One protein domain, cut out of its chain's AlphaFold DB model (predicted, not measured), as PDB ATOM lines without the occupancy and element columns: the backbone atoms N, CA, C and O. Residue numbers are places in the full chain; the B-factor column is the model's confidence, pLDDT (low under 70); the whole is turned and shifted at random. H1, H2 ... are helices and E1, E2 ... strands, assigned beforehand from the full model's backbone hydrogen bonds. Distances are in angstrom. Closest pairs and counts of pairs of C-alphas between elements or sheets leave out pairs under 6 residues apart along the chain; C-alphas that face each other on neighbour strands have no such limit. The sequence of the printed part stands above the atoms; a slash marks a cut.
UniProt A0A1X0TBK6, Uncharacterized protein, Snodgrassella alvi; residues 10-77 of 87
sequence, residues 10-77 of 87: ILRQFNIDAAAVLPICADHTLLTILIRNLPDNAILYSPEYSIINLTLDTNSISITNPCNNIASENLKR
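What this domain is: This is residues 10 to 77 of the 87 residues of an uncharacterized protein of Snodgrassella alvi (UniProt A0A1X0TBK6). A small three-stranded sheet has one long helix, H1, running along one face and its other face bare; residues 28 to 34 of H1 stick out free. The long loop of residues 15 to 27 leads from E1 to that free end of H1, and the short helix H2 stands free in the tail. The printed part has 68 residues, with two named helices and three named strands in the order E1, H1, E2, E3, H2; the sheet, E1 E2 E3, is mixed, as is the class, helices and strands. The whole is loose, radius of gyration of the C-alphas 13.9 A, and elongated, spanning 38 by 23 by 17 A.

How they stand to each other: Begin at the inner strand E2, residues 51 to 56. Edge strand E1, residues 10 to 14, is its parallel neighbour at 25 degrees; look for N 11 and O 52, 2.8 A apart. Edge strand E3, residues 61 to 64, forms an antiparallel hairpin with E2 at 165 degrees, with N 55 and O 62 2.8 A apart. H1, residues 28 to 44, is on the sheet at a height of 10.7 A, over E2 and E3, along the strands at 15 degrees to E2 on the local plane; the closest C-alphas of H1 and E3 are those of Pro 39 and Ile 63, 7.0 A. E1, H1 and E2 make a strand-helix-strand unit, two parallel strands with a helix between, its crossover left-handed. H2, residues 72 to 75, is not on the sheet and is apart from H1. In H1, 12 of 13 O i to N i+4 pairs are within hydrogen-bond range; H2 is too short for one, and its single O i to N i+3 pair is not within range.

Where its parts are: Find C-alpha 10 at (-2.482, -8.880, -12.222), where E1 begins its 13.1 A. H1 runs 24.3 A from C-alpha 28 at (17.508, -6.756, -21.364); E2 measures 16.0 A, E3 9.9 A. H2 ends after 5.0 A at C-alpha 75, (-6.879, 8.356, -27.080).

The domain as a whole: The C-alphas farthest apart are those of Ala 19 and Glu 73, 40.3 A. The printed part has no cut; the link E1 to H1 is long. Residues 23 to 24 have pLDDT under 70.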
ATOM      1  N   ILE A  10      -2.985  -8.410 -10.925       86.38
ATOM      2  CA  ILE A  10      -2.482  -8.880 -12.222       86.38
ATOM      3  C   ILE A  10      -2.620 -10.398 -12.292       86.38
ATOM      4  O   ILE A  10      -1.983 -11.124 -11.527       86.38
ATOM      5  N   LEU A  11      -3.415 -10.880 -13.244       88.06
ATOM      6  CA  LEU A  11      -3.480 -12.292 -13.593       88.06
ATOM      7  C   LEU A  11      -2.552 -12.565 -14.770       88.06
ATOM      8  O   LEU A  11      -2.728 -12.029 -15.862       88.06
ATOM      9  N   ARG A  12      -1.559 -13.424 -14.541       88.75
ATOM     10  CA  ARG A  12      -0.636 -13.885 -15.577       88.75
ATOM     11  C   ARG A  12      -1.104 -15.221 -16.129       88.75
ATOM     12  O   ARG A  12      -1.223 -16.190 -15.381       88.75
ATOM     13  N   GLN A  13      -1.279 -15.275 -17.438       87.88
ATOM     14  CA  GLN A  13      -1.676 -16.464 -18.173       87.88
ATOM     15  C   GLN A  13      -0.630 -16.796 -19.231       87.88
ATOM     16  O   GLN A  13      -0.088 -15.914 -19.899       87.88
ATOM     17  N   PHE A  14      -0.358 -18.086 -19.371       85.69
ATOM     18  CA  PHE A  14       0.509 -18.627 -20.402       85.69
ATOM     19  C   PHE A  14      -0.350 -19.486 -21.320       85.69
ATOM     20  O   PHE A  14      -0.972 -20.439 -20.853       85.69
ATOM     21  N   ASN A  15      -0.384 -19.149 -22.608       86.88
ATOM     22  CA  ASN A  15      -1.071 -19.974 -23.608       86.88
ATOM     23  C   ASN A  15      -0.199 -21.138 -24.093       86.88
ATOM     24  O   ASN A  15      -0.667 -22.030 -24.795       86.88
ATOM     25  N   ILE A  16       1.078 -21.104 -23.727       84.56
ATOM     26  CA  ILE A  16       2.128 -22.022 -24.148       84.56
ATOM     27  C   ILE A  16       3.096 -22.271 -22.988       84.56
ATOM     28  O   ILE A  16       3.018 -21.613 -21.951       84.56
ATOM     29  N   ASP A  17       4.055 -23.175 -23.169       82.81
ATOM     30  CA  ASP A  17       5.118 -23.374 -22.187       82.81
ATOM     31  C   ASP A  17       5.912 -22.087 -21.943       82.81
ATOM     32  O   ASP A  17       6.327 -21.402 -22.877       82.81
ATOM     33  N   ALA A  18       6.193 -21.783 -20.674       78.25
ATOM     34  CA  ALA A  18       6.885 -20.553 -20.287       78.25
ATOM     35  C   ALA A  18       8.258 -20.384 -20.967       78.25
ATOM     36  O   ALA A  18       8.666 -19.261 -21.245       78.25
ATOM     37  N   ALA A  19       8.953 -21.486 -21.265       79.69
ATOM     38  CA  ALA A  19      10.237 -21.472 -21.968       79.69
ATOM     39  C   ALA A  19      10.112 -21.177 -23.477       79.69
ATOM     40  O   ALA A  19      11.093 -20.785 -24.103       79.69
ATOM     41  N   ALA A  20       8.926 -21.372 -24.057       80.81
ATOM     42  CA  ALA A  20       8.630 -21.091 -25.460       80.81
ATOM     43  C   ALA A  20       8.009 -19.698 -25.669       80.81
ATOM     44  O   ALA A  20       7.781 -19.289 -26.809       80.81
ATOM     45  N   VAL A  21       7.715 -18.971 -24.584       79.81
ATOM     46  CA  VAL A  21       7.226 -17.591 -24.642       79.81
ATOM     47  C   VAL A  21       8.324 -16.733 -25.205       79.81
ATOM     48  O   VAL A  21       9.325 -16.524 -24.527       79.81
ATOM     49  N   LEU A  22       8.084 -16.214 -26.413       73.06
ATOM     50  CA  LEU A  22       8.882 -15.165 -27.018       73.06
ATOM     51  C   LEU A  22      10.384 -15.440 -26.849       73.06
ATOM     52  O   LEU A  22      11.022 -14.861 -25.972       73.06
ATOM     53  N   PRO A  23      10.982 -16.314 -27.675       67.94
ATOM     54  CA  PRO A  23      12.430 -16.477 -27.703       67.94
ATOM     55  C   PRO A  23      13.061 -15.199 -28.291       67.94
ATOM     56  O   PRO A  23      13.426 -15.148 -29.464       67.94
ATOM     57  N   ILE A  24      13.100 -14.114 -27.507       69.75
ATOM     58  CA  ILE A  24      13.503 -12.783 -27.972       69.75
ATOM     59  C   ILE A  24      15.012 -12.626 -27.837       69.75
ATOM     60  O   ILE A  24      15.563 -12.689 -26.739       69.75
ATOM     61  N   CYS A  25      15.672 -12.285 -28.940       77.88
ATOM     62  CA  CYS A  25      16.946 -11.579 -28.893       77.88
ATOM     63  C   CYS A  25      16.655 -10.087 -28.683       77.88
ATOM     64  O   CYS A  25      16.510  -9.336 -29.646       77.88
ATOM     65  N   ALA A  26      16.505  -9.665 -27.429       81.31
ATOM     66  CA  ALA A  26      16.275  -8.269 -27.065       81.31
ATOM     67  C   ALA A  26      17.322  -7.773 -26.070       81.31
ATOM     68  O   ALA A  26      17.884  -8.543 -25.292       81.31
ATOM     69  N   ASP A  27      17.536  -6.460 -26.065       91.31
ATOM     70  CA  ASP A  27      18.272  -5.812 -24.990       91.31
ATOM     71  C   ASP A  27      17.484  -5.932 -23.676       91.31
ATOM     72  O   ASP A  27      16.311  -5.547 -23.587       91.31
ATOM     73  N   HIS A  28      18.135  -6.479 -22.652       88.25
ATOM     74  CA  HIS A  28      17.508  -6.756 -21.364       88.25
ATOM     75  C   HIS A  28      17.004  -5.481 -20.672       88.25
ATOM     76  O   HIS A  28      15.930  -5.481 -20.060       88.25
ATOM     77  N   THR A  29      17.751  -4.382 -20.778       92.62
ATOM     78  CA  THR A  29      17.403  -3.107 -20.152       92.62
ATOM     79  C   THR A  29      16.190  -2.485 -20.831       92.62
ATOM     80  O   THR A  29      15.233  -2.114 -20.151       92.62
ATOM     81  N   LEU A  30      16.179  -2.418 -22.163       91.25
ATOM     82  CA  LEU A  30      15.049  -1.878 -22.921       91.25
ATOM     83  C   LEU A  30      13.781  -2.710 -22.720       91.25
ATOM     84  O   LEU A  30      12.703  -2.143 -22.528       91.25
ATOM     85  N   LEU A  31      13.905  -4.039 -22.698       88.25
ATOM     86  CA  LEU A  31      12.776  -4.924 -22.424       88.25
ATOM     87  C   LEU A  31      12.234  -4.709 -21.007       88.25
ATOM     88  O   LEU A  31      11.025  -4.607 -20.820       88.25
ATOM     89  N   THR A  32      13.115  -4.558 -20.018       89.44
ATOM     90  CA  THR A  32      12.710  -4.253 -18.638       89.44
ATOM     91  C   THR A  32      11.954  -2.926 -18.555       89.44
ATOM     92  O   THR A  32      10.932  -2.847 -17.877       89.44
ATOM     93  N   ILE A  33      12.417  -1.887 -19.259       90.94
ATOM     94  CA  ILE A  33      11.740  -0.583 -19.301       90.94
ATOM     95  C   ILE A  33      10.348  -0.719 -19.926       90.94
ATOM     96  O   ILE A  33       9.375  -0.221 -19.358       90.94
ATOM     97  N   LEU A  34      10.236  -1.417 -21.060       88.56
ATOM     98  CA  LEU A  34       8.959  -1.653 -21.736       88.56
ATOM     99  C   LEU A  34       7.973  -2.401 -20.827       88.56
ATOM    100  O   LEU A  34       6.844  -1.954 -20.638       88.56
ATOM    101  N   ILE A  35       8.414  -3.515 -20.237       88.56
ATOM    102  CA  ILE A  35       7.574  -4.385 -19.407       88.56
ATOM    103  C   ILE A  35       7.228  -3.756 -18.064       88.56
ATOM    104  O   ILE A  35       6.222  -4.137 -17.491       88.56
ATOM    105  N   ARG A  36       7.989  -2.787 -17.552       89.31
ATOM    106  CA  ARG A  36       7.531  -1.986 -16.407       89.31
ATOM    107  C   ARG A  36       6.506  -0.946 -16.839       89.31
ATOM    108  O   ARG A  36       5.461  -0.815 -16.217       89.31
ATOM    109  N   ASN A  37       6.760  -0.260 -17.955       89.62
ATOM    110  CA  ASN A  37       5.905   0.843 -18.374       89.62
ATOM    111  C   ASN A  37       4.467   0.409 -18.694       89.62
ATOM    112  O   ASN A  37       3.534   1.142 -18.378       89.62
ATOM    113  N   LEU A  38       4.276  -0.752 -19.324       90.25
ATOM    114  CA  LEU A  38       2.944  -1.170 -19.766       90.25
ATOM    115  C   LEU A  38       2.007  -1.602 -18.613       90.25
ATOM    116  O   LEU A  38       0.898  -1.070 -18.564       90.25
ATOM    117  N   PRO A  39       2.396  -2.483 -17.669       90.00
ATOM    118  CA  PRO A  39       1.606  -2.778 -16.474       90.00
ATOM    119  C   PRO A  39       1.383  -1.553 -15.591       90.00
ATOM    120  O   PRO A  39       0.273  -1.378 -15.103       90.00
ATOM    121  N   ASP A  40       2.387  -0.682 -15.428       89.38
ATOM    122  CA  ASP A  40       2.226   0.547 -14.643       89.38
ATOM    123  C   ASP A  40       1.132   1.441 -15.248       89.38
ATOM    124  O   ASP A  40       0.251   1.921 -14.534       89.38
ATOM    125  N   ASN A  41       1.129   1.608 -16.579       89.44
ATOM    126  CA  ASN A  41       0.050   2.312 -17.275       89.44
ATOM    127  C   ASN A  41      -1.295   1.591 -17.077       89.44
ATOM    128  O   ASN A  41      -2.304   2.241 -16.816       89.44
ATOM    129  N   ALA A  42      -1.326   0.261 -17.187       91.00
ATOM    130  CA  ALA A  42      -2.553  -0.514 -17.014       91.00
ATOM    131  C   ALA A  42      -3.148  -0.337 -15.607       91.00
ATOM    132  O   ALA A  42      -4.351  -0.134 -15.487       91.00
ATOM    133  N   ILE A  43      -2.326  -0.346 -14.554       89.44
ATOM    134  CA  ILE A  43      -2.753  -0.100 -13.166       89.44
ATOM    135  C   ILE A  43      -3.291   1.322 -13.011       89.44
ATOM    136  O   ILE A  43      -4.375   1.510 -12.461       89.44
ATOM    137  N   LEU A  44      -2.549   2.310 -13.519       87.31
ATOM    138  CA  LEU A  44      -2.901   3.722 -13.387       87.31
ATOM    139  C   LEU A  44      -4.247   4.054 -14.041       87.31
ATOM    140  O   LEU A  44      -5.000   4.863 -13.511       87.31
ATOM    141  N   TYR A  45      -4.543   3.438 -15.186       88.19
ATOM    142  CA  TYR A  45      -5.749   3.710 -15.974       88.19
ATOM    143  C   TYR A  45      -6.890   2.712 -15.735       88.19
ATOM    144  O   TYR A  45      -7.879   2.722 -16.477       88.19
ATOM    145  N   SER A  46      -6.762   1.858 -14.717       89.56
ATOM    146  CA  SER A  46      -7.815   0.936 -14.299       89.56
ATOM    147  C   SER A  46      -8.584   1.465 -13.087       89.56
ATOM    148  O   SER A  46      -7.976   2.040 -12.181       89.56
ATOM    149  N   PRO A  47      -9.903   1.203 -13.009       88.94
ATOM    150  CA  PRO A  47     -10.649   1.331 -11.761       88.94
ATOM    151  C   PRO A  47      -9.993   0.534 -10.625       88.94
ATOM    152  O   PRO A  47      -9.373  -0.506 -10.868       88.94
ATOM    153  N   GLU A  48     -10.183   0.961  -9.378       88.25
ATOM    154  CA  GLU A  48      -9.747   0.182  -8.213       88.25
ATOM    155  C   GLU A  48     -10.338  -1.237  -8.240       88.25
ATOM    156  O   GLU A  48     -11.437  -1.454  -8.752       88.25
ATOM    157  N   TYR A  49      -9.601  -2.206  -7.689       88.38
ATOM    158  CA  TYR A  49     -10.003  -3.621  -7.631       88.38
ATOM    159  C   TYR A  49     -10.148  -4.309  -8.995       88.38
ATOM    160  O   TYR A  49     -10.665  -5.423  -9.085       88.38
ATOM    161  N   SER A  50      -9.661  -3.678 -10.066       90.81
ATOM    162  CA  SER A  50      -9.672  -4.265 -11.400       90.81
ATOM    163  C   SER A  50      -8.705  -5.433 -11.540       90.81
ATOM    164  O   SER A  50      -7.649  -5.500 -10.903       90.81
ATOM    165  N   ILE A  51      -9.057  -6.326 -12.462       92.44
ATOM    166  CA  ILE A  51      -8.197  -7.415 -12.909       92.44
ATOM    167  C   ILE A  51      -7.523  -7.003 -14.215       92.44
ATOM    168  O   ILE A  51      -8.188  -6.728 -15.214       92.44
ATOM    169  N   ILE A  52      -6.196  -7.004 -14.204       93.12
ATOM    170  CA  ILE A  52      -5.354  -6.802 -15.379       93.12
ATOM    171  C   ILE A  52      -4.902  -8.175 -15.861       93.12
ATOM    172  O   ILE A  52      -4.301  -8.937 -15.106       93.12
ATOM    173  N   ASN A  53      -5.173  -8.489 -17.122       94.69
ATOM    174  CA  ASN A  53      -4.773  -9.748 -17.736       94.69
ATOM    175  C   ASN A  53      -3.462  -9.558 -18.492       94.69
ATOM    176  O   ASN A  53      -3.377  -8.723 -19.389       94.69
ATOM    177  N   LEU A  54      -2.456 -10.351 -18.135       92.94
ATOM    178  CA  LEU A  54      -1.183 -10.436 -18.833       92.94
ATOM    179  C   LEU A  54      -1.080 -11.813 -19.490       92.94
ATOM    180  O   LEU A  54      -0.905 -12.821 -18.806       92.94
ATOM    181  N   THR A  55      -1.193 -11.846 -20.813       92.94
ATOM    182  CA  THR A  55      -1.142 -13.071 -21.613       92.94
ATOM    183  C   THR A  55       0.188 -13.148 -22.344       92.94
ATOM    184  O   THR A  55       0.576 -12.223 -23.061       92.94
ATOM    185  N   LEU A  56       0.884 -14.262 -22.143       90.31
ATOM    186  CA  LEU A  56       2.178 -14.556 -22.740       90.31
ATOM    187  C   LEU A  56       2.020 -15.655 -23.790       90.31
ATOM    188  O   LEU A  56       1.533 -16.747 -23.487       90.31
ATOM    189  N   ASP A  57       2.435 -15.337 -25.012       90.06
ATOM    190  CA  ASP A  57       2.305 -16.192 -26.189       90.06
ATOM    191  C   ASP A  57       3.660 -16.352 -26.901       90.06
ATOM    192  O   ASP A  57       4.646 -15.691 -26.561       90.06
ATOM    193  N   THR A  58       3.731 -17.217 -27.913       87.00
ATOM    194  CA  THR A  58       4.969 -17.525 -28.645       87.00
ATOM    195  C   THR A  58       5.580 -16.285 -29.300       87.00
ATOM    196  O   THR A  58       6.799 -16.137 -29.336       87.00
ATOM    197  N   ASN A  59       4.745 -15.357 -29.772       86.69
ATOM    198  CA  ASN A  59       5.180 -14.179 -30.528       86.69
ATOM    199  C   ASN A  59       4.648 -12.857 -29.962       86.69
ATOM    200  O   ASN A  59       4.835 -11.813 -30.587       86.69
ATOM    201  N   SER A  60       3.967 -12.871 -28.813       88.81
ATOM    202  CA  SER A  60       3.356 -11.656 -28.274       88.81
ATOM    203  C   SER A  60       3.243 -11.646 -26.752       88.81
ATOM    204  O   SER A  60       3.189 -12.684 -26.095       88.81
ATOM    205  N   ILE A  61       3.197 -10.429 -26.211       89.94
ATOM    206  CA  ILE A  61       2.787 -10.135 -24.839       89.94
ATOM    207  C   ILE A  61       1.577  -9.226 -24.962       89.94
ATOM    208  O   ILE A  61       1.668  -8.160 -25.570       89.94
ATOM    209  N   SER A  62       0.458  -9.645 -24.386       92.31
ATOM    210  CA  SER A  62      -0.760  -8.842 -24.330       92.31
ATOM    211  C   SER A  62      -1.034  -8.437 -22.892       92.31
ATOM    212  O   SER A  62      -0.974  -9.269 -21.990       92.31
ATOM    213  N   ILE A  63      -1.322  -7.155 -22.678       93.69
ATOM    214  CA  ILE A  63      -1.705  -6.603 -21.378       93.69
ATOM    215  C   ILE A  63      -3.042  -5.912 -21.579       93.69
ATOM    216  O   ILE A  63      -3.127  -4.928 -22.313       93.69
ATOM    217  N   THR A  64      -4.079  -6.448 -20.949       93.88
ATOM    218  CA  THR A  64      -5.458  -5.997 -21.111       93.88
ATOM    219  C   THR A  64      -6.007  -5.597 -19.760       93.88
ATOM    220  O   THR A  64      -5.981  -6.385 -18.815       93.88
ATOM    221  N   ASN A  65      -6.550  -4.390 -19.672       92.69
ATOM    222  CA  ASN A  65      -7.167  -3.884 -18.460       92.69
ATOM    223  C   ASN A  65      -8.520  -3.228 -18.760       92.69
ATOM    224  O   ASN A  65      -8.704  -2.681 -19.851       92.69
ATOM    225  N   PRO A  66      -9.474  -3.266 -17.813       90.38
ATOM    226  CA  PRO A  66     -10.641  -2.404 -17.885       90.38
ATOM    227  C   PRO A  66     -10.182  -0.952 -17.771       90.38
ATOM    228  O   PRO A  66      -9.264  -0.632 -17.017       90.38
ATOM    229  N   CYS A  67     -10.825  -0.068 -18.519       82.50
ATOM    230  CA  CYS A  67     -10.506   1.347 -18.490       82.50
ATOM    231  C   CYS A  67     -11.776   2.161 -18.271       82.50
ATOM    232  O   CYS A  67     -12.850   1.798 -18.758       82.50
ATOM    233  N   ASN A  68     -11.640   3.273 -17.550       78.62
ATOM    234  CA  ASN A  68     -12.666   4.308 -17.513       78.62
ATOM    235  C   ASN A  68     -12.853   4.919 -18.912       78.62
ATOM    236  O   ASN A  68     -12.034   4.734 -19.813       78.62
ATOM    237  N   ASN A  69     -13.923   5.690 -19.110       81.31
ATOM    238  CA  ASN A  69     -14.122   6.395 -20.375       81.31
ATOM    239  C   ASN A  69     -12.977   7.391 -20.629       81.31
ATOM    240  O   ASN A  69     -12.922   8.457 -20.016       81.31
ATOM    241  N   ILE A  70     -12.085   7.063 -21.567       82.12
ATOM    242  CA  ILE A  70     -11.071   7.989 -22.073       82.12
ATOM    243  C   ILE A  70     -11.703   8.830 -23.185       82.12
ATOM    244  O   ILE A  70     -12.231   8.296 -24.160       82.12
ATOM    245  N   ALA A  71     -11.607  10.157 -23.070       87.19
ATOM    246  CA  ALA A  71     -12.018  11.058 -24.141       87.19
ATOM    247  C   ALA A  71     -11.284  10.723 -25.453       87.19
ATOM    248  O   ALA A  71     -10.071  10.498 -25.469       87.19
ATOM    249  N   SER A  72     -12.001  10.723 -26.576       86.81
ATOM    250  CA  SER A  72     -11.453  10.331 -27.884       86.81
ATOM    251  C   SER A  72     -10.270  11.199 -28.339       86.81
ATOM    252  O   SER A  72      -9.374  10.715 -29.032       86.81
ATOM    253  N   GLU A  73     -10.227  12.461 -27.910       89.56
ATOM    254  CA  GLU A  73      -9.086  13.361 -28.103       89.56
ATOM    255  C   GLU A  73      -7.827  12.891 -27.363       89.56
ATOM    256  O   GLU A  73      -6.734  12.953 -27.921       89.56
ATOM    257  N   ASN A  74      -7.971  12.335 -26.158       89.06
ATOM    258  CA  ASN A  74      -6.858  11.820 -25.365       89.06
ATOM    259  C   ASN A  74      -6.353  10.485 -25.924       89.06
ATOM    260  O   ASN A  74      -5.142  10.266 -25.957       89.06
ATOM    261  N   LEU A  75      -7.248   9.630 -26.441       87.31
ATOM    262  CA  LEU A  75      -6.879   8.356 -27.080       87.31
ATOM    263  C   LEU A  75      -5.879   8.550 -28.227       87.31
ATOM    264  O   LEU A  75      -4.901   7.810 -28.330       87.31
ATOM    265  N   LYS A  76      -6.078   9.580 -29.060       89.69
ATOM    266  CA  LYS A  76      -5.187   9.890 -30.194       89.69
ATOM    267  C   LYS A  76      -3.773  10.280 -29.760       89.69
ATOM    268  O   LYS A  76      -2.833  10.136 -30.535       89.69
ATOM    269  N   ARG A  77      -3.630  10.754 -28.523       91.62
ATOM    270  CA  ARG A  77      -2.408  11.356 -27.989       91.62
ATOM    271  C   ARG A  77      -1.635  10.435 -27.050       91.62
ATOM    272  O   ARG A  77      -0.521  10.767 -26.672       91.62
TER     273      ARG A  77